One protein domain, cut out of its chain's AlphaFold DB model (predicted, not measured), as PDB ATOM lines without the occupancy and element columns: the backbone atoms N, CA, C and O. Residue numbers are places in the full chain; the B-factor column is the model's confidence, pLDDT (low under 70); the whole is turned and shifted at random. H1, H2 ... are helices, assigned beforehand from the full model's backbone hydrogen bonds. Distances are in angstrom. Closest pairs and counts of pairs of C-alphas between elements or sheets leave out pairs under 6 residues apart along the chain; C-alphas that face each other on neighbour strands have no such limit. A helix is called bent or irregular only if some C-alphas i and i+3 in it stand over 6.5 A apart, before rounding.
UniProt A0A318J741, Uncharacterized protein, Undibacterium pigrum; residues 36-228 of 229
ATOM      1  N   ILE A  36     130.968 157.192 121.006       48.56
ATOM      2  CA  ILE A  36     131.126 157.758 119.658       48.56
ATOM      3  C   ILE A  36     132.347 158.702 119.555       48.56
ATOM      4  O   ILE A  36     132.952 158.849 118.493       48.56
ATOM      5  N   THR A  37     132.757 159.329 120.662       52.59
ATOM      6  CA  THR A  37     134.011 160.095 120.776       52.59
ATOM      7  C   THR A  37     135.230 159.183 120.646       52.59
ATOM      8  O   THR A  37     136.264 159.567 120.093       52.59
ATOM      9  N   LEU A  38     135.089 157.959 121.162       57.16
ATOM     10  CA  LEU A  38     136.102 156.914 121.117       57.16
ATOM     11  C   LEU A  38     136.300 156.415 119.678       57.16
ATOM     12  O   LEU A  38     137.444 156.289 119.245       57.16
ATOM     13  N   ASP A  39     135.211 156.234 118.924       60.78
ATOM     14  CA  ASP A  39     135.233 155.760 117.531       60.78
ATOM     15  C   ASP A  39     135.955 156.720 116.581       60.78
ATOM     16  O   ASP A  39     136.831 156.310 115.817       60.78
ATOM     17  N   ALA A  40     135.640 158.017 116.641       64.12
ATOM     18  CA  ALA A  40     136.267 159.007 115.768       64.12
ATOM     19  C   ALA A  40     137.768 159.176 116.073       64.12
ATOM     20  O   ALA A  40     138.585 159.263 115.154       64.12
ATOM     21  N   ASN A  41     138.152 159.168 117.355       67.56
ATOM     22  CA  ASN A  41     139.558 159.246 117.752       67.56
ATOM     23  C   ASN A  41     140.334 157.968 117.385       67.56
ATOM     24  O   ASN A  41     141.477 158.045 116.934       67.56
ATOM     25  N   LEU A  42     139.702 156.797 117.519       71.25
ATOM     26  CA  LEU A  42     140.272 155.518 117.098       71.25
ATOM     27  C   LEU A  42     140.505 155.483 115.582       71.25
ATOM     28  O   LEU A  42     141.581 155.076 115.152       71.25
ATOM     29  N   LEU A  43     139.542 155.943 114.777       71.75
ATOM     30  CA  LEU A  43     139.658 155.972 113.314       71.75
ATOM     31  C   LEU A  43     140.815 156.878 112.872       71.75
ATOM     32  O   LEU A  43     141.642 156.467 112.059       71.75
ATOM     33  N   VAL A  44     140.926 158.074 113.459       72.94
ATOM     34  CA  VAL A  44     142.031 159.001 113.175       72.94
ATOM     35  C   VAL A  44     143.376 158.405 113.596       72.94
ATOM     36  O   VAL A  44     144.315 158.417 112.799       72.94
ATOM     37  N   GLN A  45     143.487 157.836 114.801       76.94
ATOM     38  CA  GLN A  45     144.743 157.232 115.260       76.94
ATOM     39  C   GLN A  45     145.151 156.007 114.439       76.94
ATOM     40  O   GLN A  45     146.330 155.872 114.117       76.94
ATOM     41  N   LEU A  46     144.208 155.135 114.069       79.94
ATOM     42  CA  LEU A  46     144.486 153.987 113.204       79.94
ATOM     43  C   LEU A  46     144.907 154.439 111.807       79.94
ATOM     44  O   LEU A  46     145.886 153.920 111.279       79.94
ATOM     45  N   GLY A  47     144.223 155.428 111.230       79.69
ATOM     46  CA  GLY A  47     144.591 155.991 109.931       79.69
ATOM     47  C   GLY A  47     146.014 156.544 109.937       79.69
ATOM     48  O   GLY A  47     146.831 156.169 109.098       79.69
ATOM     49  N   VAL A  48     146.344 157.368 110.934       81.19
ATOM     50  CA  VAL A  48     147.695 157.916 111.118       81.19
ATOM     51  C   VAL A  48     148.725 156.800 111.331       81.19
ATOM     52  O   VAL A  48     149.780 156.820 110.701       81.19
ATOM     53  N   PHE A  49     148.413 155.798 112.156       84.62
ATOM     54  CA  PHE A  49     149.282 154.642 112.376       84.62
ATOM     55  C   PHE A  49     149.585 153.892 111.073       84.62
ATOM     56  O   PHE A  49     150.755 153.674 110.767       84.62
ATOM     57  N   PHE A  50     148.562 153.538 110.290       86.25
ATOM     58  CA  PHE A  50     148.745 152.794 109.041       86.25
ATOM     59  C   PHE A  50     149.497 153.600 107.984       86.25
ATOM     60  O   PHE A  50     150.352 153.035 107.306       86.25
ATOM     61  N   ILE A  51     149.233 154.904 107.867       85.88
ATOM     62  CA  ILE A  51     149.957 155.777 106.932       85.88
ATOM     63  C   ILE A  51     151.442 155.825 107.296       85.88
ATOM     64  O   ILE A  51     152.289 155.573 106.442       85.88
ATOM     65  N   VAL A  52     151.776 156.106 108.559       87.06
ATOM     66  CA  VAL A  52     153.183 156.217 108.978       87.06
ATOM     67  C   VAL A  52     153.887 154.862 108.917       87.06
ATOM     68  O   VAL A  52     155.034 154.792 108.480       87.06
ATOM     69  N   LEU A  53     153.192 153.775 109.263       88.56
ATOM     70  CA  LEU A  53     153.724 152.421 109.122       88.56
ATOM     71  C   LEU A  53     154.007 152.078 107.654       88.56
ATOM     72  O   LEU A  53     155.071 151.542 107.356       88.56
ATOM     73  N   ALA A  54     153.093 152.407 106.739       87.75
ATOM     74  CA  ALA A  54     153.292 152.191 105.310       87.75
ATOM     75  C   ALA A  54     154.492 152.990 104.785       87.75
ATOM     76  O   ALA A  54     155.298 152.439 104.042       87.75
ATOM     77  N   LEU A  55     154.662 154.243 105.218       87.44
ATOM     78  CA  LEU A  55     155.838 155.049 104.872       87.44
ATOM     79  C   LEU A  55     157.132 154.433 105.422       87.44
ATOM     80  O   LEU A  55     158.114 154.345 104.692       87.44
ATOM     81  N   GLY A  56     157.126 153.946 106.666       85.38
ATOM     82  CA  GLY A  56     158.275 153.253 107.258       85.38
ATOM     83  C   GLY A  56     158.636 151.959 106.524       85.38
ATOM     84  O   GLY A  56     159.811 151.698 106.280       85.38
ATOM     85  N   LEU A  57     157.636 151.169 106.122       88.00
ATOM     86  CA  LEU A  57     157.843 149.966 105.315       88.00
ATOM     87  C   LEU A  57     158.359 150.310 103.917       88.00
ATOM     88  O   LEU A  57     159.296 149.671 103.453       88.00
ATOM     89  N   LEU A  58     157.795 151.323 103.256       87.75
ATOM     90  CA  LEU A  58     158.289 151.795 101.962       87.75
ATOM     91  C   LEU A  58     159.748 152.235 102.056       87.75
ATOM     92  O   LEU A  58     160.548 151.838 101.217       87.75
ATOM     93  N   GLU A  59     160.113 152.991 103.088       87.69
ATOM     94  CA  GLU A  59     161.495 153.414 103.316       87.69
ATOM     95  C   GLU A  59     162.431 152.211 103.516       87.69
ATOM     96  O   GLU A  59     163.529 152.175 102.961       87.69
ATOM     97  N   LEU A  60     161.973 151.184 104.240       88.12
ATOM     98  CA  LEU A  60     162.720 149.942 104.444       88.12
ATOM     99  C   LEU A  60     162.897 149.154 103.134       88.12
ATOM    100  O   LEU A  60     164.003 148.720 102.820       88.12
ATOM    101  N   PHE A  61     161.826 148.978 102.355       89.94
ATOM    102  CA  PHE A  61     161.844 148.206 101.106       89.94
ATOM    103  C   PHE A  61     162.569 148.922  99.964       89.94
ATOM    104  O   PHE A  61     163.149 148.267  99.102       89.94
ATOM    105  N   THR A  62     162.570 150.255  99.958       86.88
ATOM    106  CA  THR A  62     163.275 151.073  98.957       86.88
ATOM    107  C   THR A  62     164.716 151.390  99.351       86.88
ATOM    108  O   THR A  62     165.376 152.157  98.659       86.88
ATOM    109  N   SER A  63     165.227 150.788 100.434       81.94
ATOM    110  CA  SER A  63     166.589 151.012 100.944       81.94
ATOM    111  C   SER A  63     166.908 152.485 101.239       81.94
ATOM    112  O   SER A  63     168.051 152.913 101.099       81.94
ATOM    113  N   GLY A  64     165.914 153.259 101.683       80.50
ATOM    114  CA  GLY A  64     166.104 154.654 102.075       80.50
ATOM    115  C   GLY A  64     165.856 155.680 100.970       80.50
ATOM    116  O   GLY A  64     166.417 156.773 101.038       80.50
ATOM    117  N   ALA A  65     165.040 155.371  99.957       81.62
ATOM    118  CA  ALA A  65     164.802 156.287  98.841       81.62
ATOM    119  C   ALA A  65     164.220 157.643  99.279       81.62
ATOM    120  O   ALA A  65     164.528 158.664  98.659       81.62
ATOM    121  N   MET A  66     163.414 157.708 100.350       81.50
ATOM    122  CA  MET A  66     162.936 158.999 100.864       81.50
ATOM    123  C   MET A  66     164.070 159.762 101.550       81.50
ATOM    124  O   MET A  66     164.220 160.960 101.328       81.50
ATOM    125  N   THR A  67     164.909 159.081 102.337       82.69
ATOM    126  CA  THR A  67     166.116 159.683 102.933       82.69
ATOM    127  C   THR A  67     167.071 160.214 101.857       82.69
ATOM    128  O   THR A  67     167.584 161.327 101.978       82.69
ATOM    129  N   GLU A  68     167.298 159.449 100.790       82.06
ATOM    130  CA  GLU A  68     168.200 159.817  99.697       82.06
ATOM    131  C   GLU A  68     167.654 160.993  98.880       82.06
ATOM    132  O   GLU A  68     168.371 161.965  98.638       82.06
ATOM    133  N   THR A  69     166.367 160.967  98.524       78.94
ATOM    134  CA  THR A  69     165.723 162.085  97.817       78.94
ATOM    135  C   THR A  69     165.741 163.366  98.652       78.94
ATOM    136  O   THR A  69     166.086 164.425  98.125       78.94
ATOM    137  N   LEU A  70     165.492 163.278  99.962       77.50
ATOM    138  CA  LEU A  70     165.618 164.405 100.891       77.50
ATOM    139  C   LEU A  70     167.061 164.946 100.963       77.50
ATOM    140  O   LEU A  70     167.263 166.160 100.999       77.50
ATOM    141  N   GLY A  71     168.065 164.060 100.947       74.00
ATOM    142  CA  GLY A  71     169.489 164.414 100.943       74.00
ATOM    143  C   GLY A  71     169.961 165.051  99.630       74.00
ATOM    144  O   GLY A  71     170.716 166.024  99.643       74.00
ATOM    145  N   SER A  72     169.462 164.556  98.495       69.62
ATOM    146  CA  SER A  72     169.753 165.072  97.149       69.62
ATOM    147  C   SER A  72     169.162 166.465  96.888       69.62
ATOM    148  O   SER A  72     169.661 167.204  96.037       69.62
ATOM    149  N   GLY A  73     168.166 166.876  97.685       61.72
ATOM    150  CA  GLY A  73     167.546 168.202  97.638       61.72
ATOM    151  C   GLY A  73     168.530 169.367  97.776       61.72
ATOM    152  O   GLY A  73     168.223 170.461  97.317       61.72
ATOM    153  N   HIS A  74     169.730 169.145  98.325       64.25
ATOM    154  CA  HIS A  74     170.797 170.150  98.378       64.25
ATOM    155  C   HIS A  74     171.197 170.682  96.991       64.25
ATOM    156  O   HIS A  74     171.537 171.854  96.850       64.25
ATOM    157  N   GLN A  75     171.144 169.834  95.960       66.88
ATOM    158  CA  GLN A  75     171.689 170.154  94.638       66.88
ATOM    159  C   GLN A  75     170.695 170.874  93.722       66.88
ATOM    160  O   GLN A  75     171.118 171.533  92.775       66.88
ATOM    161  N   ASN A  76     169.387 170.768  93.985       77.06
ATOM    162  CA  ASN A  76     168.363 171.323  93.104       77.06
ATOM    163  C   ASN A  76     167.282 172.088  93.882       77.06
ATOM    164  O   ASN A  76     166.466 171.513  94.604       77.06
ATOM    165  N   LEU A  77     167.258 173.409  93.686       80.06
ATOM    166  CA  LEU A  77     166.287 174.321  94.292       80.06
ATOM    167  C   LEU A  77     164.841 173.969  93.900       80.06
ATOM    168  O   LEU A  77     163.937 174.084  94.727       80.06
ATOM    169  N   GLU A  78     164.622 173.501  92.668       83.25
ATOM    170  CA  GLU A  78     163.295 173.105  92.179       83.25
ATOM    171  C   GLU A  78     162.747 171.918  92.972       83.25
ATOM    172  O   GLU A  78     161.579 171.912  93.361       83.25
ATOM    173  N   LEU A  79     163.613 170.952  93.301       80.50
ATOM    174  CA  LEU A  79     163.242 169.782  94.092       80.50
ATOM    175  C   LEU A  79     162.858 170.171  95.529       80.50
ATOM    176  O   LEU A  79     161.901 169.619  96.075       80.50
ATOM    177  N   LYS A  80     163.534 171.166  96.125       82.12
ATOM    178  CA  LYS A  80     163.172 171.704  97.451       82.12
ATOM    179  C   LYS A  80     161.786 172.340  97.439       82.12
ATOM    180  O   LYS A  80     160.965 172.027  98.301       82.12
ATOM    181  N   PHE A  81     161.509 173.216  96.471       84.94
ATOM    182  CA  PHE A  81     160.200 173.865  96.360       84.94
ATOM    183  C   PHE A  81     159.091 172.867  96.052       84.94
ATOM    184  O   PHE A  81     158.014 172.962  96.641       84.94
ATOM    185  N   PHE A  82     159.364 171.877  95.203       84.69
ATOM    186  CA  PHE A  82     158.436 170.786  94.943       84.69
ATOM    187  C   PHE A  82     158.130 169.992  96.220       84.69
ATOM    188  O   PHE A  82     156.962 169.791  96.545       84.69
ATOM    189  N   GLY A  83     159.152 169.616  96.996       82.00
ATOM    190  CA  GLY A  83     158.979 168.912  98.270       82.00
ATOM    191  C   GLY A  83     158.191 169.722  99.305       82.00
ATOM    192  O   GLY A  83     157.274 169.197  99.936       82.00
ATOM    193  N   ILE A  84     158.486 171.018  99.445       87.12
ATOM    194  CA  ILE A  84     157.741 171.930 100.328       87.12
ATOM    195  C   ILE A  84     156.284 172.061  99.870       87.12
ATOM    196  O   ILE A  84     155.374 171.973 100.696       87.12
ATOM    197  N   GLY A  85     156.052 172.226  98.566       86.94
ATOM    198  CA  GLY A  85     154.714 172.297  97.981       86.94
ATOM    199  C   GLY A  85     153.914 171.014  98.207       86.94
ATOM    200  O   GLY A  85     152.754 171.077  98.612       86.94
ATOM    201  N   LEU A  86     154.549 169.852  98.036       85.62
ATOM    202  CA  LEU A  86     153.939 168.550  98.293       85.62
ATOM    203  C   LEU A  86     153.568 168.389  99.773       85.62
ATOM    204  O   LEU A  86     152.447 167.989 100.079       85.62
ATOM    205  N   MET A  87     154.464 168.750 100.699       85.50
ATOM    206  CA  MET A  87     154.165 168.728 102.135       85.50
ATOM    207  C   MET A  87     153.003 169.662 102.490       85.50
ATOM    208  O   MET A  87     152.101 169.255 103.222       85.50
ATOM    209  N   ALA A  88     152.978 170.882 101.945       87.00
ATOM    210  CA  ALA A  88     151.878 171.822 102.160       87.00
ATOM    211  C   ALA A  88     150.546 171.243 101.662       87.00
ATOM    212  O   ALA A  88     149.543 171.284 102.374       87.00
ATOM    213  N   PHE A  89     150.550 170.645 100.468       87.81
ATOM    214  CA  PHE A  89     149.374 170.005  99.886       87.81
ATOM    215  C   PHE A  89     148.877 168.830 100.736       87.81
ATOM    216  O   PHE A  89     147.681 168.736 101.016       87.81
ATOM    217  N   ILE A  90     149.787 167.974 101.214       83.69
ATOM    218  CA  ILE A  90     149.459 166.853 102.105       83.69
ATOM    219  C   ILE A  90     148.851 167.359 103.416       83.69
ATOM    220  O   ILE A  90     147.853 166.805 103.871       83.69
ATOM    221  N   ILE A  91     149.405 168.416 104.017       84.06
ATOM    222  CA  ILE A  91     148.883 168.983 105.268       84.06
ATOM    223  C   ILE A  91     147.478 169.543 105.066       84.06
ATOM    224  O   ILE A  91     146.585 169.233 105.853       84.06
ATOM    225  N   VAL A  92     147.255 170.320 104.003       83.19
ATOM    226  CA  VAL A  92     145.919 170.836 103.672       83.19
ATOM    227  C   VAL A  92     144.946 169.679 103.450       83.19
ATOM    228  O   VAL A  92     143.858 169.680 104.025       83.19
ATOM    229  N   GLY A  93     145.350 168.655 102.695       82.69
ATOM    230  CA  GLY A  93     144.558 167.446 102.477       82.69
ATOM    231  C   GLY A  93     144.205 166.724 103.781       82.69
ATOM    232  O   GLY A  93     143.041 166.402 104.005       82.69
ATOM    233  N   LEU A  94     145.175 166.530 104.677       79.38
ATOM    234  CA  LEU A  94     144.971 165.902 105.985       79.38
ATOM    235  C   LEU A  94     144.018 166.708 106.867       79.38
ATOM    236  O   LEU A  94     143.131 166.123 107.487       79.38
ATOM    237  N   VAL A  95     144.163 168.034 106.908       80.69
ATOM    238  CA  VAL A  95     143.253 168.911 107.658       80.69
ATOM    239  C   VAL A  95     141.837 168.806 107.091       80.69
ATOM    240  O   VAL A  95     140.894 168.621 107.858       80.69
ATOM    241  N   LEU A  96     141.670 168.844 105.766       81.75
ATOM    242  CA  LEU A  96     140.361 168.686 105.125       81.75
ATOM    243  C   LEU A  96     139.727 167.327 105.440       81.75
ATOM    244  O   LEU A  96     138.557 167.278 105.820       81.75
ATOM    245  N   VAL A  97     140.490 166.234 105.336       78.69
ATOM    246  CA  VAL A  97     140.018 164.882 105.676       78.69
ATOM    247  C   VAL A  97     139.620 164.805 107.146       78.69
ATOM    248  O   VAL A  97     138.558 164.270 107.459       78.69
ATOM    249  N   LEU A  98     140.416 165.376 108.049       75.19
ATOM    250  CA  LEU A  98     140.119 165.399 109.476       75.19
ATOM    251  C   LEU A  98     138.803 166.139 109.762       75.19
ATOM    252  O   LEU A  98     137.915 165.582 110.407       75.19
ATOM    253  N   TYR A  99     138.639 167.356 109.235       75.88
ATOM    254  CA  TYR A  99     137.394 168.118 109.381       75.88
ATOM    255  C   TYR A  99     136.204 167.397 108.744       75.88
ATOM    256  O   TYR A  99     135.114 167.409 109.313       75.88
ATOM    257  N   PHE A 100     136.402 166.722 107.611       77.88
ATOM    258  CA  PHE A 100     135.365 165.927 106.959       77.88
ATOM    259  C   PHE A 100     134.930 164.726 107.808       77.88
ATOM    260  O   PHE A 100     133.730 164.500 107.974       77.88
ATOM    261  N   VAL A 101     135.875 163.975 108.381       72.88
ATOM    262  CA  VAL A 101     135.585 162.840 109.276       72.88
ATOM    263  C   VAL A 101     134.798 163.314 110.494       72.88
ATOM    264  O   VAL A 101     133.779 162.717 110.841       72.88
ATOM    265  N   VAL A 102     135.215 164.424 111.105       73.06
ATOM    266  CA  VAL A 102     134.529 164.992 112.271       73.06
ATOM    267  C   VAL A 102     133.146 165.530 111.908       73.06
ATOM    268  O   VAL A 102     132.188 165.305 112.645       73.06
ATOM    269  N   TRP A 103     133.006 166.188 110.757       73.62
ATOM    270  CA  TRP A 103     131.715 166.654 110.248       73.62
ATOM    271  C   TRP A 103     130.751 165.492 109.987       73.62
ATOM    272  O   TRP A 103     129.586 165.551 110.386       73.62
ATOM    273  N   ARG A 104     131.238 164.407 109.373       72.62
ATOM    274  CA  ARG A 104     130.451 163.192 109.138       72.62
ATOM    275  C   ARG A 104     130.025 162.539 110.452       72.62
ATOM    276  O   ARG A 104     128.869 162.135 110.570       72.62
ATOM    277  N   ALA A 105     130.919 162.481 111.440       66.38
ATOM    278  CA  ALA A 105     130.603 161.981 112.775       66.38
ATOM    279  C   ALA A 105     129.542 162.850 113.477       66.38
ATOM    280  O   ALA A 105     128.595 162.313 114.042       66.38
ATOM    281  N   ALA A 106     129.632 164.181 113.376       69.50
ATOM    282  CA  ALA A 106     128.632 165.097 113.930       69.50
ATOM    283  C   ALA A 106     127.246 164.909 113.284       69.50
ATOM    284  O   ALA A 106     126.245 164.771 113.986       69.50
ATOM    285  N   ARG A 107     127.199 164.808 111.946       71.56
ATOM    286  CA  ARG A 107     125.973 164.538 111.171       71.56
ATOM    287  C   ARG A 107     125.312 163.218 111.558       71.56
ATOM    288  O   ARG A 107     124.091 163.177 111.663       71.56
ATOM    289  N   HIS A 108     126.098 162.165 111.781       68.62
ATOM    290  CA  HIS A 108     125.582 160.868 112.227       68.62
ATOM    291  C   HIS A 108     124.926 160.947 113.618       68.62
ATOM    292  O   HIS A 108     124.012 160.184 113.911       68.62
ATOM    293  N   ASN A 109     125.346 161.901 114.452       61.59
ATOM    294  CA  ASN A 109     124.818 162.099 115.804       61.59
ATOM    295  C   ASN A 109     123.665 163.105 115.882       61.59
ATOM    296  O   ASN A 109     123.157 163.354 116.970       61.59
ATOM    297  N   GLY A 110     123.269 163.714 114.758       65.56
ATOM    298  CA  GLY A 110     122.250 164.767 114.746       65.56
ATOM    299  C   GLY A 110     122.658 166.040 115.503       65.56
ATOM    300  O   GLY A 110     121.800 166.864 115.800       65.56
ATOM    301  N   GLU A 111     123.947 166.213 115.816       68.62
ATOM    302  CA  GLU A 111     124.482 167.385 116.519       68.62
ATOM    303  C   GLU A 111     125.105 168.384 115.526       68.62
ATOM    304  O   GLU A 111     125.642 168.005 114.479       68.62
ATOM    305  N   GLU A 112     125.081 169.680 115.862       69.50
ATOM    306  CA  GLU A 112     125.821 170.680 115.088       69.50
ATOM    307  C   GLU A 112     127.337 170.413 115.158       69.50
ATOM    308  O   GLU A 112     127.869 170.164 116.247       69.50
ATOM    309  N   PRO A 113     128.077 170.538 114.036       62.88
ATOM    310  CA  PRO A 113     129.512 170.260 113.987       62.88
ATOM    311  C   PRO A 113     130.317 171.042 115.028       62.88
ATOM    312  O   PRO A 113     131.223 170.491 115.645       62.88
ATOM    313  N   GLY A 114     129.963 172.308 115.273       61.16
ATOM    314  CA  GLY A 114     130.638 173.147 116.266       61.16
ATOM    315  C   GLY A 114     130.444 172.654 117.703       61.16
ATOM    316  O   GLY A 114     131.403 172.614 118.476       61.16
ATOM    317  N   ALA A 115     129.232 172.213 118.052       62.25
ATOM    318  CA  ALA A 115     128.925 171.655 119.369       62.25
ATOM    319  C   ALA A 115     129.611 170.293 119.576       62.25
ATOM    320  O   ALA A 115     130.205 170.052 120.632       62.25
ATOM    321  N   TYR A 116     129.617 169.450 118.539       63.62
ATOM    322  CA  TYR A 116     130.285 168.150 118.548       63.62
ATOM    323  C   TYR A 116     131.808 168.292 118.690       63.62
ATOM    324  O   TYR A 116     132.414 167.629 119.535       63.62
ATOM    325  N   ILE A 117     132.433 169.203 117.932       61.78
ATOM    326  CA  ILE A 117     133.871 169.504 118.026       61.78
ATOM    327  C   ILE A 117     134.214 170.046 119.416       61.78
ATOM    328  O   ILE A 117     135.164 169.577 120.034       61.78
ATOM    329  N   ARG A 118     133.433 170.985 119.959       62.59
ATOM    330  CA  ARG A 118     133.697 171.555 121.290       62.59
ATOM    331  C   ARG A 118     133.589 170.514 122.410       62.59
ATOM    332  O   ARG A 118     134.310 170.634 123.397       62.59
ATOM    333  N   ARG A 119     132.725 169.501 122.276       58.72
ATOM    334  CA  ARG A 119     132.553 168.437 123.285       58.72
ATOM    335  C   ARG A 119     133.618 167.343 123.194       58.72
ATOM    336  O   ARG A 119     134.070 166.859 124.225       58.72
ATOM    337  N   ASN A 120     134.007 166.973 121.976       58.41
ATOM    338  CA  ASN A 120     134.796 165.767 121.698       58.41
ATOM    339  C   ASN A 120     136.238 166.052 121.264       58.41
ATOM    340  O   ASN A 120     137.127 165.233 121.469       58.41
ATOM    341  N   PHE A 121     136.475 167.222 120.672       62.53
ATOM    342  CA  PHE A 121     137.736 167.613 120.052       62.53
ATOM    343  C   PHE A 121     138.070 169.073 120.371       62.53
ATOM    344  O   PHE A 121     138.246 169.908 119.478       62.53
ATOM    345  N   LEU A 122     138.184 169.385 121.666       54.75
ATOM    346  CA  LEU A 122     138.489 170.734 122.170       54.75
ATOM    347  C   LEU A 122     139.744 171.340 121.497       54.75
ATOM    348  O   LEU A 122     139.825 172.543 121.263       54.75
ATOM    349  N   TYR A 123     140.681 170.474 121.105       56.03
ATOM    350  CA  TYR A 123     141.930 170.771 120.395       56.03
ATOM    351  C   TYR A 123     141.742 171.218 118.931       56.03
ATOM    352  O   TYR A 123     142.534 172.018 118.432       56.03
ATOM    353  N   MET A 124     140.706 170.726 118.239       57.16
ATOM    354  CA  MET A 124     140.346 171.179 116.884       57.16
ATOM    355  C   MET A 124     139.540 172.478 116.914       57.16
ATOM    356  O   MET A 124     139.647 173.287 115.996       57.16
ATOM    357  N   TYR A 125     138.766 172.702 117.981       57.34
ATOM    358  CA  TYR A 125     137.939 173.901 118.128       57.34
ATOM    359  C   TYR A 125     138.767 175.194 118.187       57.34
ATOM    360  O   TYR A 125     138.384 176.205 117.612       57.34
ATOM    361  N   GLN A 126     139.919 175.171 118.863       56.56
ATOM    362  CA  GLN A 126     140.724 176.374 119.110       56.56
ATOM    363  C   GLN A 126     141.766 176.683 118.024       56.56
ATOM    364  O   GLN A 126     142.708 177.420 118.298       56.56
ATOM    365  N   LEU A 127     141.682 176.081 116.828       62.50
ATOM    366  CA  LEU A 127     142.724 176.169 115.782       62.50
ATOM    367  C   LEU A 127     144.132 175.729 116.244       62.50
ATOM    368  O   LEU A 127     145.078 175.781 115.462       62.50
ATOM    369  N   SER A 128     144.288 175.249 117.485       68.88
ATOM    370  CA  SER A 128     145.584 174.912 118.077       68.88
ATOM    371  C   SER A 128     146.264 173.777 117.322       68.88
ATOM    372  O   SER A 128     147.477 173.812 117.150       68.88
ATOM    373  N   LEU A 129     145.492 172.810 116.811       71.12
ATOM    374  CA  LEU A 129     146.023 171.742 115.965       71.12
ATOM    375  C   LEU A 129     146.550 172.270 114.622       71.12
ATOM    376  O   LEU A 129     147.638 171.895 114.202       71.12
ATOM    377  N   VAL A 130     145.790 173.146 113.957       74.31
ATOM    378  CA  VAL A 130     146.184 173.725 112.663       74.31
ATOM    379  C   VAL A 130     147.418 174.611 112.836       74.31
ATOM    380  O   VAL A 130     148.360 174.506 112.059       74.31
ATOM    381  N   SER A 131     147.447 175.434 113.885       81.12
ATOM    382  CA  SER A 131     148.594 176.278 114.219       81.12
ATOM    383  C   SER A 131     149.842 175.456 114.564       81.12
ATOM    384  O   SER A 131     150.919 175.773 114.067       81.12
ATOM    385  N   ASP A 132     149.706 174.377 115.340       83.31
ATOM    386  CA  ASP A 132     150.812 173.465 115.661       83.31
ATOM    387  C   ASP A 132     151.367 172.773 114.405       83.31
ATOM    388  O   ASP A 132     152.578 172.766 114.178       83.31
ATOM    389  N   LEU A 133     150.487 172.259 113.538       83.31
ATOM    390  CA  LEU A 133     150.879 171.649 112.262       83.31
ATOM    391  C   LEU A 133     151.577 172.651 111.338       83.31
ATOM    392  O   LEU A 133     152.590 172.309 110.728       83.31
ATOM    393  N   LEU A 134     151.080 173.888 111.257       86.50
ATOM    394  CA  LEU A 134     151.716 174.955 110.482       86.50
ATOM    395  C   LEU A 134     153.100 175.305 111.031       86.50
ATOM    396  O   LEU A 134     154.036 175.445 110.250       86.50
ATOM    397  N   MET A 135     153.265 175.395 112.353       89.19
ATOM    398  CA  MET A 135     154.574 175.648 112.964       89.19
ATOM    399  C   MET A 135     155.570 174.525 112.658       89.19
ATOM    400  O   MET A 135     156.712 174.798 112.281       89.19
ATOM    401  N   LYS A 136     155.132 173.265 112.749       90.81
ATOM    402  CA  LYS A 136     155.954 172.095 112.403       90.81
ATOM    403  C   LYS A 136     156.320 172.086 110.920       90.81
ATOM    404  O   LYS A 136     157.481 171.873 110.583       90.81
ATOM    405  N   PHE A 137     155.373 172.410 110.042       90.62
ATOM    406  CA  PHE A 137     155.619 172.572 108.610       90.62
ATOM    407  C   PHE A 137     156.636 173.672 108.302       90.62
ATOM    408  O   PHE A 137     157.602 173.415 107.587       90.62
ATOM    409  N   ILE A 138     156.453 174.873 108.860       90.50
ATOM    410  CA  ILE A 138     157.362 176.009 108.653       90.50
ATOM    411  C   ILE A 138     158.771 175.637 109.113       90.50
ATOM    412  O   ILE A 138     159.736 175.902 108.401       90.50
ATOM    413  N   CYS A 139     158.901 174.968 110.261       92.75
ATOM    414  CA  CYS A 139     160.186 174.485 110.753       92.75
ATOM    415  C   CYS A 139     160.865 173.536 109.749       92.75
ATOM    416  O   CYS A 139     162.013 173.771 109.374       92.75
ATOM    417  N   LEU A 140     160.155 172.518 109.251       91.19
ATOM    418  CA  LEU A 140     160.710 171.577 108.268       91.19
ATOM    419  C   LEU A 140     161.042 172.250 106.929       91.19
ATOM    420  O   LEU A 140     162.089 171.973 106.344       91.19
ATOM    421  N   ALA A 141     160.191 173.166 106.461       88.75
ATOM    422  CA  ALA A 141     160.427 173.925 105.238       88.75
ATOM    423  C   ALA A 141     161.683 174.800 105.354       88.75
ATOM    424  O   ALA A 141     162.508 174.813 104.443       88.75
ATOM    425  N   LEU A 142     161.879 175.474 106.491       90.50
ATOM    426  CA  LEU A 142     163.082 176.267 106.747       90.50
ATOM    427  C   LEU A 142     164.337 175.394 106.816       90.50
ATOM    428  O   LEU A 142     165.368 175.799 106.290       90.50
ATOM    429  N   LEU A 143     164.264 174.193 107.397       90.25
ATOM    430  CA  LEU A 143     165.395 173.257 107.410       90.25
ATOM    431  C   LEU A 143     165.779 172.793 106.001       90.25
ATOM    432  O   LEU A 143     166.969 172.715 105.696       90.25
ATOM    433  N   LEU A 144     164.796 172.533 105.133       87.50
ATOM    434  CA  LEU A 144     165.047 172.227 103.720       87.50
ATOM    435  C   LEU A 144     165.675 173.414 102.980       87.50
ATOM    436  O   LEU A 144     166.643 173.238 102.240       87.50
ATOM    437  N   LEU A 145     165.151 174.625 103.186       87.31
ATOM    438  CA  LEU A 145     165.671 175.838 102.548       87.31
ATOM    439  C   LEU A 145     167.078 176.198 103.040       87.31
ATOM    440  O   LEU A 145     167.887 176.665 102.246       87.31
ATOM    441  N   ALA A 146     167.382 175.937 104.311       88.31
ATOM    442  CA  ALA A 146     168.681 176.191 104.934       88.31
ATOM    443  C   ALA A 146     169.724 175.086 104.683       88.31
ATOM    444  O   ALA A 146     170.771 175.081 105.333       88.31
ATOM    445  N   ASP A 147     169.439 174.127 103.796       85.06
ATOM    446  CA  ASP A 147     170.350 173.022 103.472       85.06
ATOM    447  C   ASP A 147     170.700 172.128 104.669       85.06
ATOM    448  O   ASP A 147     171.750 171.486 104.730       85.06
ATOM    449  N   LYS A 148     169.786 172.052 105.638       87.19
ATOM    450  CA  LYS A 148     169.888 171.199 106.825       87.19
ATOM    451  C   LYS A 148     168.931 170.014 106.729       87.19
ATOM    452  O   LYS A 148     168.302 169.644 107.715       87.19
ATOM    453  N   ALA A 149     168.848 169.377 105.558       83.88
ATOM    454  CA  ALA A 149     167.980 168.215 105.335       83.88
ATOM    455  C   ALA A 149     168.258 167.064 106.323       83.88
ATOM    456  O   ALA A 149     167.330 166.423 106.806       83.88
ATOM    457  N   LEU A 150     169.520 166.873 106.724       86.88
ATOM    458  CA  LEU A 150     169.914 165.887 107.742       86.88
ATOM    459  C   LEU A 150     169.248 166.120 109.109       86.88
ATOM    460  O   LEU A 150     169.141 165.194 109.907       86.88
ATOM    461  N   TRP A 151     168.804 167.346 109.401       90.31
ATOM    462  CA  TRP A 151     168.183 167.700 110.679       90.31
ATOM    463  C   TRP A 151     166.682 167.402 110.699       90.31
ATOM    464  O   TRP A 151     166.067 167.434 111.760       90.31
ATOM    465  N   ILE A 152     166.086 167.069 109.555       90.12
ATOM    466  CA  ILE A 152     164.653 166.777 109.451       90.12
ATOM    467  C   ILE A 152     164.303 165.531 110.259       90.12
ATOM    468  O   ILE A 152     163.380 165.571 111.067       90.12
ATOM    469  N   ALA A 153     165.072 164.452 110.113       90.69
ATOM    470  CA  ALA A 153     164.838 163.213 110.846       90.69
ATOM    471  C   ALA A 153     164.865 163.382 112.387       90.69
ATOM    472  O   ALA A 153     163.876 163.021 113.033       90.69
ATOM    473  N   PRO A 154     165.903 163.984 113.005       91.69
ATOM    474  CA  PRO A 154     165.896 164.216 114.450       91.69
ATOM    475  C   PRO A 154     164.810 165.212 114.888       91.69
ATOM    476  O   PRO A 154     164.237 165.055 115.966       91.69
ATOM    477  N   VAL A 155     164.453 166.197 114.058       92.81
ATOM    478  CA  VAL A 155     163.350 167.126 114.364       92.81
ATOM    479  C   VAL A 155     161.989 166.421 114.339       92.81
ATOM    480  O   VAL A 155     161.158 166.683 115.207       92.81
ATOM    481  N   LEU A 156     161.768 165.460 113.438       91.50
ATOM    482  CA  LEU A 156     160.559 164.624 113.439       91.50
ATOM    483  C   LEU A 156     160.440 163.777 114.721       91.50
ATOM    484  O   LEU A 156     159.346 163.654 115.285       91.50
ATOM    485  N   LEU A 157     161.552 163.244 115.237       92.44
ATOM    486  CA  LEU A 157     161.573 162.588 116.553       92.44
ATOM    487  C   LEU A 157     161.236 163.569 117.685       92.44
ATOM    488  O   LEU A 157     160.439 163.240 118.566       92.44
ATOM    489  N   ALA A 158     161.785 164.784 117.646       91.62
ATOM    490  CA  ALA A 158     161.473 165.818 118.630       91.62
ATOM    491  C   ALA A 158     159.986 166.218 118.594       91.62
ATOM    492  O   ALA A 158     159.364 166.370 119.644       91.62
ATOM    493  N   PHE A 159     159.370 166.297 117.411       91.56
ATOM    494  CA  PHE A 159     157.925 166.517 117.284       91.56
ATOM    495  C   PHE A 159     157.100 165.352 117.835       91.56
ATOM    496  O   PHE A 159     156.036 165.575 118.412       91.56
ATOM    497  N   THR A 160     157.591 164.118 117.715       89.38
ATOM    498  CA  THR A 160     156.954 162.949 118.344       89.38
ATOM    499  C   THR A 160     156.983 163.068 119.872       89.38
ATOM    500  O   THR A 160     155.965 162.830 120.527       89.38
ATOM    501  N   ALA A 161     158.111 163.507 120.441       87.38
ATOM    502  CA  ALA A 161     158.238 163.785 121.873       87.38
ATOM    503  C   ALA A 161     157.283 164.899 122.334       87.38
ATOM    504  O   ALA A 161     156.598 164.754 123.345       87.38
ATOM    505  N   ASP A 162     157.192 165.984 121.565       86.50
ATOM    506  CA  ASP A 162     156.272 167.091 121.827       86.50
ATOM    507  C   ASP A 162     154.807 166.613 121.865       86.50
ATOM    508  O   ASP A 162     154.091 166.855 122.841       86.50
ATOM    509  N   TYR A 163     154.376 165.817 120.880       82.75
ATOM    510  CA  TYR A 163     153.030 165.233 120.877       82.75
ATOM    511  C   TYR A 163     152.764 164.305 122.069       82.75
ATOM    512  O   TYR A 163     151.638 164.268 122.581       82.75
ATOM    513  N   LEU A 164     153.782 163.577 122.533       81.50
ATOM    514  CA  LEU A 164     153.707 162.737 123.727       81.50
ATOM    515  C   LEU A 164     153.539 163.566 125.006       81.50
ATOM    516  O   LEU A 164     152.676 163.247 125.828       81.50
ATOM    517  N   PHE A 165     154.293 164.655 125.172       79.12
ATOM    518  CA  PHE A 165     154.161 165.516 126.351       79.12
ATOM    519  C   PHE A 165     152.823 166.243 126.396       79.12
ATOM    520  O   PHE A 165     152.194 166.305 127.460       79.12
ATOM    521  N   GLN A 166     152.352 166.726 125.247       73.50
ATOM    522  CA  GLN A 166     151.066 167.406 125.140       73.50
ATOM    523  C   GLN A 166     149.871 166.455 125.354       73.50
ATOM    524  O   GLN A 166     148.774 166.937 125.623       73.50
ATOM    525  N   ALA A 167     150.067 165.126 125.285       66.25
ATOM    526  CA  ALA A 167     149.028 164.096 125.440       66.25
ATOM    527  C   ALA A 167     147.789 164.333 124.552       66.25
ATOM    528  O   ALA A 167     146.659 164.039 124.940       66.25
ATOM    529  N   ARG A 168     148.010 164.913 123.364       67.31
ATOM    530  CA  ARG A 168     146.946 165.275 122.417       67.31
ATOM    531  C   ARG A 168     146.631 164.120 121.480       67.31
ATOM    532  O   ARG A 168     145.523 163.600 121.486       67.31
ATOM    533  N   LEU A 169     147.625 163.733 120.678       67.31
ATOM    534  CA  LEU A 169     147.450 162.745 119.615       67.31
ATOM    535  C   LEU A 169     147.463 161.310 120.150       67.31
ATOM    536  O   LEU A 169     146.792 160.452 119.593       67.31
ATOM    537  N   PHE A 170     148.187 161.060 121.247       71.88
ATOM    538  CA  PHE A 170     148.321 159.741 121.862       71.88
ATOM    539  C   PHE A 170     147.531 159.651 123.165       71.88
ATOM    540  O   PHE A 170     147.723 160.445 124.085       71.88
ATOM    541  N   THR A 171     146.693 158.627 123.291       70.31
ATOM    542  CA  THR A 171     145.897 158.359 124.496       70.31
ATOM    543  C   THR A 171     146.635 157.407 125.434       70.31
ATOM    544  O   THR A 171     146.158 156.315 125.759       70.31
ATOM    545  N   LEU A 172     147.837 157.799 125.852       73.06
ATOM    546  CA  LEU A 172     148.690 157.029 126.760       73.06
ATOM    547  C   LEU A 172     148.620 157.592 128.194       73.06
ATOM    548  O   LEU A 172     148.344 158.777 128.376       73.06
ATOM    549  N   PRO A 173     148.872 156.776 129.239       74.56
ATOM    550  CA  PRO A 173     149.041 157.286 130.600       74.56
ATOM    551  C   PRO A 173     150.134 158.344 130.650       74.56
ATOM    552  O   PRO A 173     151.187 158.154 130.048       74.56
ATOM    553  N   SER A 174     149.938 159.389 131.449       73.44
ATOM    554  CA  SER A 174     150.891 160.496 131.592       73.44
ATOM    555  C   SER A 174     152.324 160.040 131.889       73.44
ATOM    556  O   SER A 174     153.259 160.552 131.284       73.44
ATOM    557  N   LYS A 175     152.502 159.035 132.758       77.81
ATOM    558  CA  LYS A 175     153.821 158.468 133.095       77.81
ATOM    559  C   LYS A 175     154.490 157.770 131.905       77.81
ATOM    560  O   LYS A 175     155.679 157.953 131.677       77.81
ATOM    561  N   VAL A 176     153.718 157.001 131.135       80.44
ATOM    562  CA  VAL A 176     154.214 156.276 129.953       80.44
ATOM    563  C   VAL A 176     154.508 157.255 128.822       80.44
ATOM    564  O   VAL A 176     155.559 157.168 128.198       80.44
ATOM    565  N   ALA A 177     153.617 158.223 128.599       81.56
ATOM    566  CA  ALA A 177     153.801 159.264 127.599       81.56
ATOM    567  C   ALA A 177     155.036 160.126 127.898       81.56
ATOM    568  O   ALA A 177     155.819 160.395 126.996       81.56
ATOM    569  N   ALA A 178     155.262 160.492 129.165       81.31
ATOM    570  CA  ALA A 178     156.454 161.232 129.571       81.31
ATOM    571  C   ALA A 178     157.740 160.412 129.380       81.31
ATOM    572  O   ALA A 178     158.699 160.927 128.817       81.31
ATOM    573  N   ALA A 179     157.754 159.137 129.788       86.88
ATOM    574  CA  ALA A 179     158.916 158.265 129.607       86.88
ATOM    575  C   ALA A 179     159.261 158.065 128.121       86.88
ATOM    576  O   ALA A 179     160.418 158.215 127.729       86.88
ATOM    577  N   LEU A 180     158.256 157.795 127.280       87.94
ATOM    578  CA  LEU A 180     158.435 157.690 125.830       87.94
ATOM    579  C   LEU A 180     158.840 159.030 125.206       87.94
ATOM    580  O   LEU A 180     159.645 159.041 124.283       87.94
ATOM    581  N   GLY A 181     158.324 160.152 125.714       87.31
ATOM    582  CA  GLY A 181     158.681 161.492 125.248       87.31
ATOM    583  C   GLY A 181     160.150 161.814 125.517       87.31
ATOM    584  O   GLY A 181     160.858 162.250 124.612       87.31
ATOM    585  N   VAL A 182     160.640 161.519 126.725       90.62
ATOM    586  CA  VAL A 182     162.067 161.645 127.071       90.62
ATOM    587  C   VAL A 182     162.915 160.740 126.182       90.62
ATOM    588  O   VAL A 182     163.905 161.201 125.626       90.62
ATOM    589  N   LEU A 183     162.494 159.490 125.971       92.06
ATOM    590  CA  LEU A 183     163.191 158.562 125.081       92.06
ATOM    591  C   LEU A 183     163.252 159.080 123.634       92.06
ATOM    592  O   LEU A 183     164.318 159.038 123.023       92.06
ATOM    593  N   CYS A 184     162.159 159.632 123.101       92.06
ATOM    594  CA  CYS A 184     162.132 160.241 121.767       92.06
ATOM    595  C   CYS A 184     163.077 161.447 121.670       92.06
ATOM    596  O   CYS A 184     163.782 161.587 120.673       92.06
ATOM    597  N   LEU A 185     163.142 162.288 122.707       91.81
ATOM    598  CA  LEU A 185     164.092 163.403 122.785       91.81
ATOM    599  C   LEU A 185     165.547 162.925 122.832       91.81
ATOM    600  O   LEU A 185     166.397 163.483 122.142       91.81
ATOM    601  N   SER A 186     165.840 161.884 123.611       92.88
ATOM    602  CA  SER A 186     167.179 161.290 123.671       92.88
ATOM    603  C   SER A 186     167.588 160.692 122.324       92.88
ATOM    604  O   SER A 186     168.715 160.911 121.884       92.88
ATOM    605  N   LEU A 187     166.676 159.998 121.636       92.62
ATOM    606  CA  LEU A 187     166.918 159.479 120.288       92.62
ATOM    607  C   LEU A 187     167.097 160.605 119.264       92.62
ATOM    608  O   LEU A 187     167.985 160.503 118.424       92.62
ATOM    609  N   ALA A 188     166.326 161.692 119.360       91.75
ATOM    610  CA  ALA A 188     166.501 162.874 118.517       91.75
ATOM    611  C   ALA A 188     167.892 163.496 118.706       91.75
ATOM    612  O   ALA A 188     168.588 163.763 117.728       91.75
ATOM    613  N   ALA A 189     168.322 163.682 119.958       92.19
ATOM    614  CA  ALA A 189     169.641 164.223 120.281       92.19
ATOM    615  C   ALA A 189     170.772 163.300 119.802       92.19
ATOM    616  O   ALA A 189     171.752 163.772 119.229       92.19
ATOM    617  N   TYR A 190     170.617 161.986 119.980       92.31
ATOM    618  CA  TYR A 190     171.562 160.994 119.474       92.31
ATOM    619  C   TYR A 190     171.646 161.018 117.944       92.31
ATOM    620  O   TYR A 190     172.738 161.103 117.385       92.31
ATOM    621  N   GLN A 191     170.501 161.008 117.259       91.69
ATOM    622  CA  GLN A 191     170.436 161.049 115.801       91.69
ATOM    623  C   GLN A 191     171.047 162.339 115.240       91.69
ATOM    624  O   GLN A 191     171.771 162.294 114.243       91.69
ATOM    625  N   PHE A 192     170.812 163.468 115.911       91.62
ATOM    626  CA  PHE A 192     171.441 164.745 115.594       91.62
ATOM    627  C   PHE A 192     172.965 164.694 115.773       91.62
ATOM    628  O   PHE A 192     173.694 165.113 114.878       91.62
ATOM    629  N   TYR A 193     173.451 164.141 116.889       91.38
ATOM    630  CA  TYR A 193     174.883 164.035 117.188       91.38
ATOM    631  C   TYR A 193     175.634 163.148 116.186       91.38
ATOM    632  O   TYR A 193     176.728 163.493 115.750       91.38
ATOM    633  N   VAL A 194     175.032 162.027 115.783       90.44
ATOM    634  CA  VAL A 194     175.599 161.104 114.784       90.44
ATOM    635  C   VAL A 194     175.480 161.663 113.355       90.44
ATOM    636  O   VAL A 194     176.100 161.139 112.434       90.44
ATOM    637  N   GLY A 195     174.704 162.732 113.147       84.44
ATOM    638  CA  GLY A 195     174.482 163.325 111.826       84.44
ATOM    639  C   GLY A 195     173.663 162.434 110.889       84.44
ATOM    640  O   GLY A 195     173.766 162.558 109.670       84.44
ATOM    641  N   SER A 196     172.856 161.519 111.437       84.69
ATOM    642  CA  SER A 196     172.075 160.573 110.636       84.69
ATOM    643  C   SER A 196     170.784 161.215 110.129       84.69
ATOM    644  O   SER A 196     169.855 161.466 110.897       84.69
ATOM    645  N   GLY A 197     170.693 161.410 108.813       83.06
ATOM    646  CA  GLY A 197     169.480 161.883 108.137       83.06
ATOM    647  C   GLY A 197     168.402 160.814 107.924       83.06
ATOM    648  O   GLY A 197     167.406 161.102 107.271       83.06
ATOM    649  N   SER A 198     168.587 159.589 108.435       87.75
ATOM    650  CA  SER A 198     167.679 158.471 108.152       87.75
ATOM    651  C   SER A 198     166.277 158.697 108.714       87.75
ATOM    652  O   SER A 198     166.092 158.866 109.921       87.75
ATOM    653  N   LEU A 199     165.273 158.618 107.843       87.44
ATOM    654  CA  LEU A 199     163.862 158.731 108.218       87.44
ATOM    655  C   LEU A 199     163.312 157.458 108.887       87.44
ATOM    656  O   LEU A 199     162.244 157.499 109.495       87.44
ATOM    657  N   LEU A 200     164.040 156.338 108.849       88.19
ATOM    658  CA  LEU A 200     163.588 155.075 109.443       88.19
ATOM    659  C   LEU A 200     163.358 155.188 110.950       88.19
ATOM    660  O   LEU A 200     162.320 154.762 111.451       88.19
ATOM    661  N   LEU A 201     164.308 155.782 111.678       89.62
ATOM    662  CA  LEU A 201     164.213 155.918 113.131       89.62
ATOM    663  C   LEU A 201     162.983 156.744 113.570       89.62
ATOM    664  O   LEU A 201     162.213 156.231 114.392       89.62
ATOM    665  N   PRO A 202     162.728 157.959 113.034       90.25
ATOM    666  CA  PRO A 202     161.509 158.705 113.350       90.25
ATOM    667  C   PRO A 202     160.232 157.960 112.958       90.25
ATOM    668  O   PRO A 202     159.305 157.909 113.768       90.25
ATOM    669  N   LEU A 203     160.177 157.350 111.768       89.25
ATOM    670  CA  LEU A 203     158.979 156.646 111.295       89.25
ATOM    671  C   LEU A 203     158.645 155.438 112.177       89.25
ATOM    672  O   LEU A 203     157.515 155.318 112.647       89.25
ATOM    673  N   LEU A 204     159.626 154.583 112.478       89.25
ATOM    674  CA  LEU A 204     159.423 153.408 113.331       89.25
ATOM    675  C   LEU A 204     159.043 153.797 114.761       89.25
ATOM    676  O   LEU A 204     158.145 153.188 115.343       89.25
ATOM    677  N   THR A 205     159.689 154.825 115.318       90.38
ATOM    678  CA  THR A 205     159.386 155.299 116.675       90.38
ATOM    679  C   THR A 205     157.962 155.838 116.747       90.38
ATOM    680  O   THR A 205     157.199 155.452 117.635       90.38
ATOM    681  N   PHE A 206     157.562 156.668 115.781       89.69
ATOM    682  CA  PHE A 206     156.199 157.180 115.708       89.69
ATOM    683  C   PHE A 206     155.180 156.047 115.530       89.69
ATOM    684  O   PHE A 206     154.195 155.997 116.266       89.69
ATOM    685  N   SER A 207     155.420 155.105 114.612       88.12
ATOM    686  CA  SER A 207     154.551 153.940 114.408       88.12
ATOM    687  C   SER A 207     154.411 153.099 115.674       88.12
ATOM    688  O   SER A 207     153.296 152.718 116.021       88.12
ATOM    689  N   ALA A 208     155.497 152.839 116.403       88.31
ATOM    690  CA  ALA A 208     155.450 152.081 117.652       88.31
ATOM    691  C   ALA A 208     154.592 152.788 118.715       88.31
ATOM    692  O   ALA A 208     153.719 152.172 119.329       88.31
ATOM    693  N   VAL A 209     154.787 154.097 118.896       87.75
ATOM    694  CA  VAL A 209     154.007 154.905 119.846       87.75
ATOM    695  C   VAL A 209     152.530 154.971 119.443       87.75
ATOM    696  O   VAL A 209     151.646 154.780 120.284       87.75
ATOM    697  N   ALA A 210     152.250 155.189 118.158       84.38
ATOM    698  CA  ALA A 210     150.898 155.208 117.613       84.38
ATOM    699  C   ALA A 210     150.204 153.848 117.777       84.38
ATOM    700  O   ALA A 210     149.056 153.801 118.215       84.38
ATOM    701  N   GLY A 211     150.912 152.744 117.524       83.75
ATOM    702  CA  GLY A 211     150.408 151.385 117.717       83.75
ATOM    703  C   GLY A 211     150.078 151.079 119.178       83.75
ATOM    704  O   GLY A 211     149.012 150.535 119.467       83.75
ATOM    705  N   LEU A 212     150.932 151.495 120.122       84.75
ATOM    706  CA  LEU A 212     150.658 151.371 121.561       84.75
ATOM    707  C   LEU A 212     149.429 152.186 121.987       84.75
ATOM    708  O   LEU A 212     148.604 151.706 122.770       84.75
ATOM    709  N   SER A 213     149.289 153.409 121.469       81.50
ATOM    710  CA  SER A 213     148.123 154.262 121.725       81.50
ATOM    711  C   SER A 213     146.835 153.634 121.185       81.50
ATOM    712  O   SER A 213     145.870 153.468 121.938       81.50
ATOM    713  N   ALA A 214     146.842 153.217 119.917       79.50
ATOM    714  CA  ALA A 214     145.698 152.604 119.255       79.50
ATOM    715  C   ALA A 214     145.310 151.269 119.911       79.50
ATOM    716  O   ALA A 214     144.137 151.044 120.202       79.50
ATOM    717  N   GLY A 215     146.279 150.408 120.238       78.75
ATOM    718  CA  GLY A 215     146.028 149.130 120.913       78.75
ATOM    719  C   GLY A 215     145.351 149.304 122.274       78.75
ATOM    720  O   GLY A 215     144.406 148.588 122.606       78.75
ATOM    721  N   ARG A 216     145.759 150.317 123.048       76.56
ATOM    722  CA  ARG A 216     145.104 150.661 124.316       76.56
ATOM    723  C   ARG A 216     143.675 151.173 124.114       76.56
ATOM    724  O   ARG A 216     142.800 150.839 124.913       76.56
ATOM    725  N   LEU A 217     143.435 151.973 123.077       72.69
ATOM    726  CA  LEU A 217     142.090 152.419 122.697       72.69
ATOM    727  C   LEU A 217     141.188 151.243 122.319       72.69
ATOM    728  O   LEU A 217     140.071 151.167 122.819       72.69
ATOM    729  N   VAL A 218     141.687 150.294 121.523       75.81
ATOM    730  CA  VAL A 218     140.950 149.074 121.155       75.81
ATOM    731  C   VAL A 218     140.611 148.243 122.394       75.81
ATOM    732  O   VAL A 218     139.476 147.792 122.536       75.81
ATOM    733  N   LEU A 219     141.550 148.070 123.329       75.31
ATOM    734  CA  LEU A 219     141.283 147.367 124.591       75.31
ATOM    735  C   LEU A 219     140.190 148.065 125.414       75.31
ATOM    736  O   LEU A 219     139.311 147.402 125.957       75.31
ATOM    737  N   ARG A 220     140.205 149.401 125.472       70.00
ATOM    738  CA  ARG A 220     139.155 150.179 126.149       70.00
ATOM    739  C   ARG A 220     137.799 150.043 125.464       70.00
ATOM    740  O   ARG A 220     136.807 149.866 126.162       70.00
ATOM    741  N   TYR A 221     137.772 150.073 124.134       66.56
ATOM    742  CA  TYR A 221     136.558 149.856 123.350       66.56
ATOM    743  C   TYR A 221     135.947 148.481 123.654       66.56
ATOM    744  O   TYR A 221     134.768 148.383 123.981       66.56
ATOM    745  N   ARG A 222     136.764 147.417 123.655       66.88
ATOM    746  CA  ARG A 222     136.301 146.055 123.980       66.88
ATOM    747  C   ARG A 222     135.736 145.950 125.397       66.88
ATOM    748  O   ARG A 222     134.696 145.327 125.578       66.88
ATOM    749  N   ASN A 223     136.381 146.586 126.374       65.00
ATOM    750  CA  ASN A 223     135.921 146.559 127.761       65.00
ATOM    751  C   ASN A 223     134.600 147.326 127.955       65.00
ATOM    752  O   ASN A 223     133.767 146.881 128.736       65.00
ATOM    753  N   GLN A 224     134.377 148.431 127.232       58.41
ATOM    754  CA  GLN A 224     133.103 149.164 127.273       58.41
ATOM    755  C   GLN A 224     131.950 148.368 126.650       58.41
ATOM    756  O   GLN A 224     130.857 148.334 127.211       58.41
ATOM    757  N   VAL A 225     132.192 147.684 125.527       57.41
ATOM    758  CA  VAL A 225     131.178 146.837 124.874       57.41
ATOM    759  C   VAL A 225     130.789 145.642 125.757       57.41
ATOM    760  O   VAL A 225     129.629 145.246 125.766       57.41
ATOM    761  N   GLN A 226     131.722 145.098 126.544       53.03
ATOM    762  CA  GLN A 226     131.444 143.987 127.463       53.03
ATOM    763  C   GLN A 226     130.670 144.384 128.726       53.03
ATOM    764  O   GLN A 226     130.040 143.521 129.318       53.03
ATOM    765  N   THR A 227     130.696 145.651 129.148       50.50
ATOM    766  CA  THR A 227     129.949 146.123 130.334       50.50
ATOM    767  C   THR A 227     128.496 146.521 130.052       50.50
ATOM    768  O   THR A 227     127.760 146.821 130.987       50.50
ATOM    769  N   VAL A 228     128.092 146.581 128.779       46.94
ATOM    770  CA  VAL A 228     126.734 146.979 128.345       46.94
ATOM    771  C   VAL A 228     125.841 145.755 128.047       46.94
ATOM    772  O   VAL A 228     124.653 145.906 127.765       46.94
TER     773      VAL A 228
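Overview. This is residues 36 to 228 of the 229 residues of an uncharacterized protein of Undibacterium pigrum (UniProt A0A318J741). Six long helices make an elongated up-and-down bundle, each running against the one before it in the chain: H1, H3, H6, H7 and H9 form a loose ring, and H8 packs on H7 outside it. The short H2 sits at one end of the bundle and the short H4 and H5 at the other, while residues 222 to 228, of which 222 to 226 belong to H9, stick out. The printed part has 193 residues with nine named helices, H1 to H9 in order, and no named strand; its class is all helix. It is compact, with a radius of gyration of the C-alphas of 17.9 A and spans of 58 by 31 by 29 A.

Arrangement. H1, residues 36 to 61, touches H9, residues 200 to 226, opposite ways at a shallow tilt of 30 degrees; their closest C-alphas, of Gly 56 and Leu 203, are 5.3 A apart. With residues 40 to 44 alone H1 touches H3, residues 77 to 108; the closest C-alphas, of Ala 40 and Ala 105, are 7.1 A apart. H2, residues 65 to 72, only just touches H1, with 3 pairs of C-alphas within 8 A and only at the corner. H4, residues 113 to 120, touches H3, about perpendicular at 89 degrees, the closest C-alphas, of Ala 106 and Pro 113, 5.2 A apart. H5, residues 122 to 125, touches H4. H6, residues 128 to 145, touches H3 opposite ways at a shallow tilt of 13 degrees, with C-alphas 84 and 141 closest at 5.9 A. The hub is H7, residues 149 to 166, touching H2, H6, H8 and H9. H6 and H7 form a helical hairpin, with C-alphas 143 and 149 closest at 6.0 A. H7 and H8, residues 174 to 194, form another, with C-alphas 161 and 181 closest at 4.1 A. H7 touches H9 the same way at a shallow tilt of 25 degrees, with C-alphas 157 and 202 closest at 5.0 A. H1 and H6, for instance, are apart. In H1, H2, H3, H4, H6, H8 and H9 every O i to N i+4 pair is within hydrogen-bond range; in H7 12 of 14 are, and H5 is too short for such a pair.

Along the chain. H1 begins at C-alpha 36, (131.126, 157.758, 119.658), and is 37.1 A long. H3 is 46.5 A long, H6 25.4 A, H7 26.1 A and H8 29.9 A. H7 is only just irregular: C-alphas 150 and 153 are 6.52 A apart. H9, 38.5 A long, ends at C-alpha 226, (131.444, 143.987, 127.463).

Size, cuts and confidence. The C-alphas farthest apart, of Gln 75 and Val 228, are 60.8 A apart. The printed part has no cut; the link from H7 to H8 is short and the others are tight. The mean pLDDT of the printed part is 78.9, and 44 residues are under 70, among them 108 to 128 and 221 to 228.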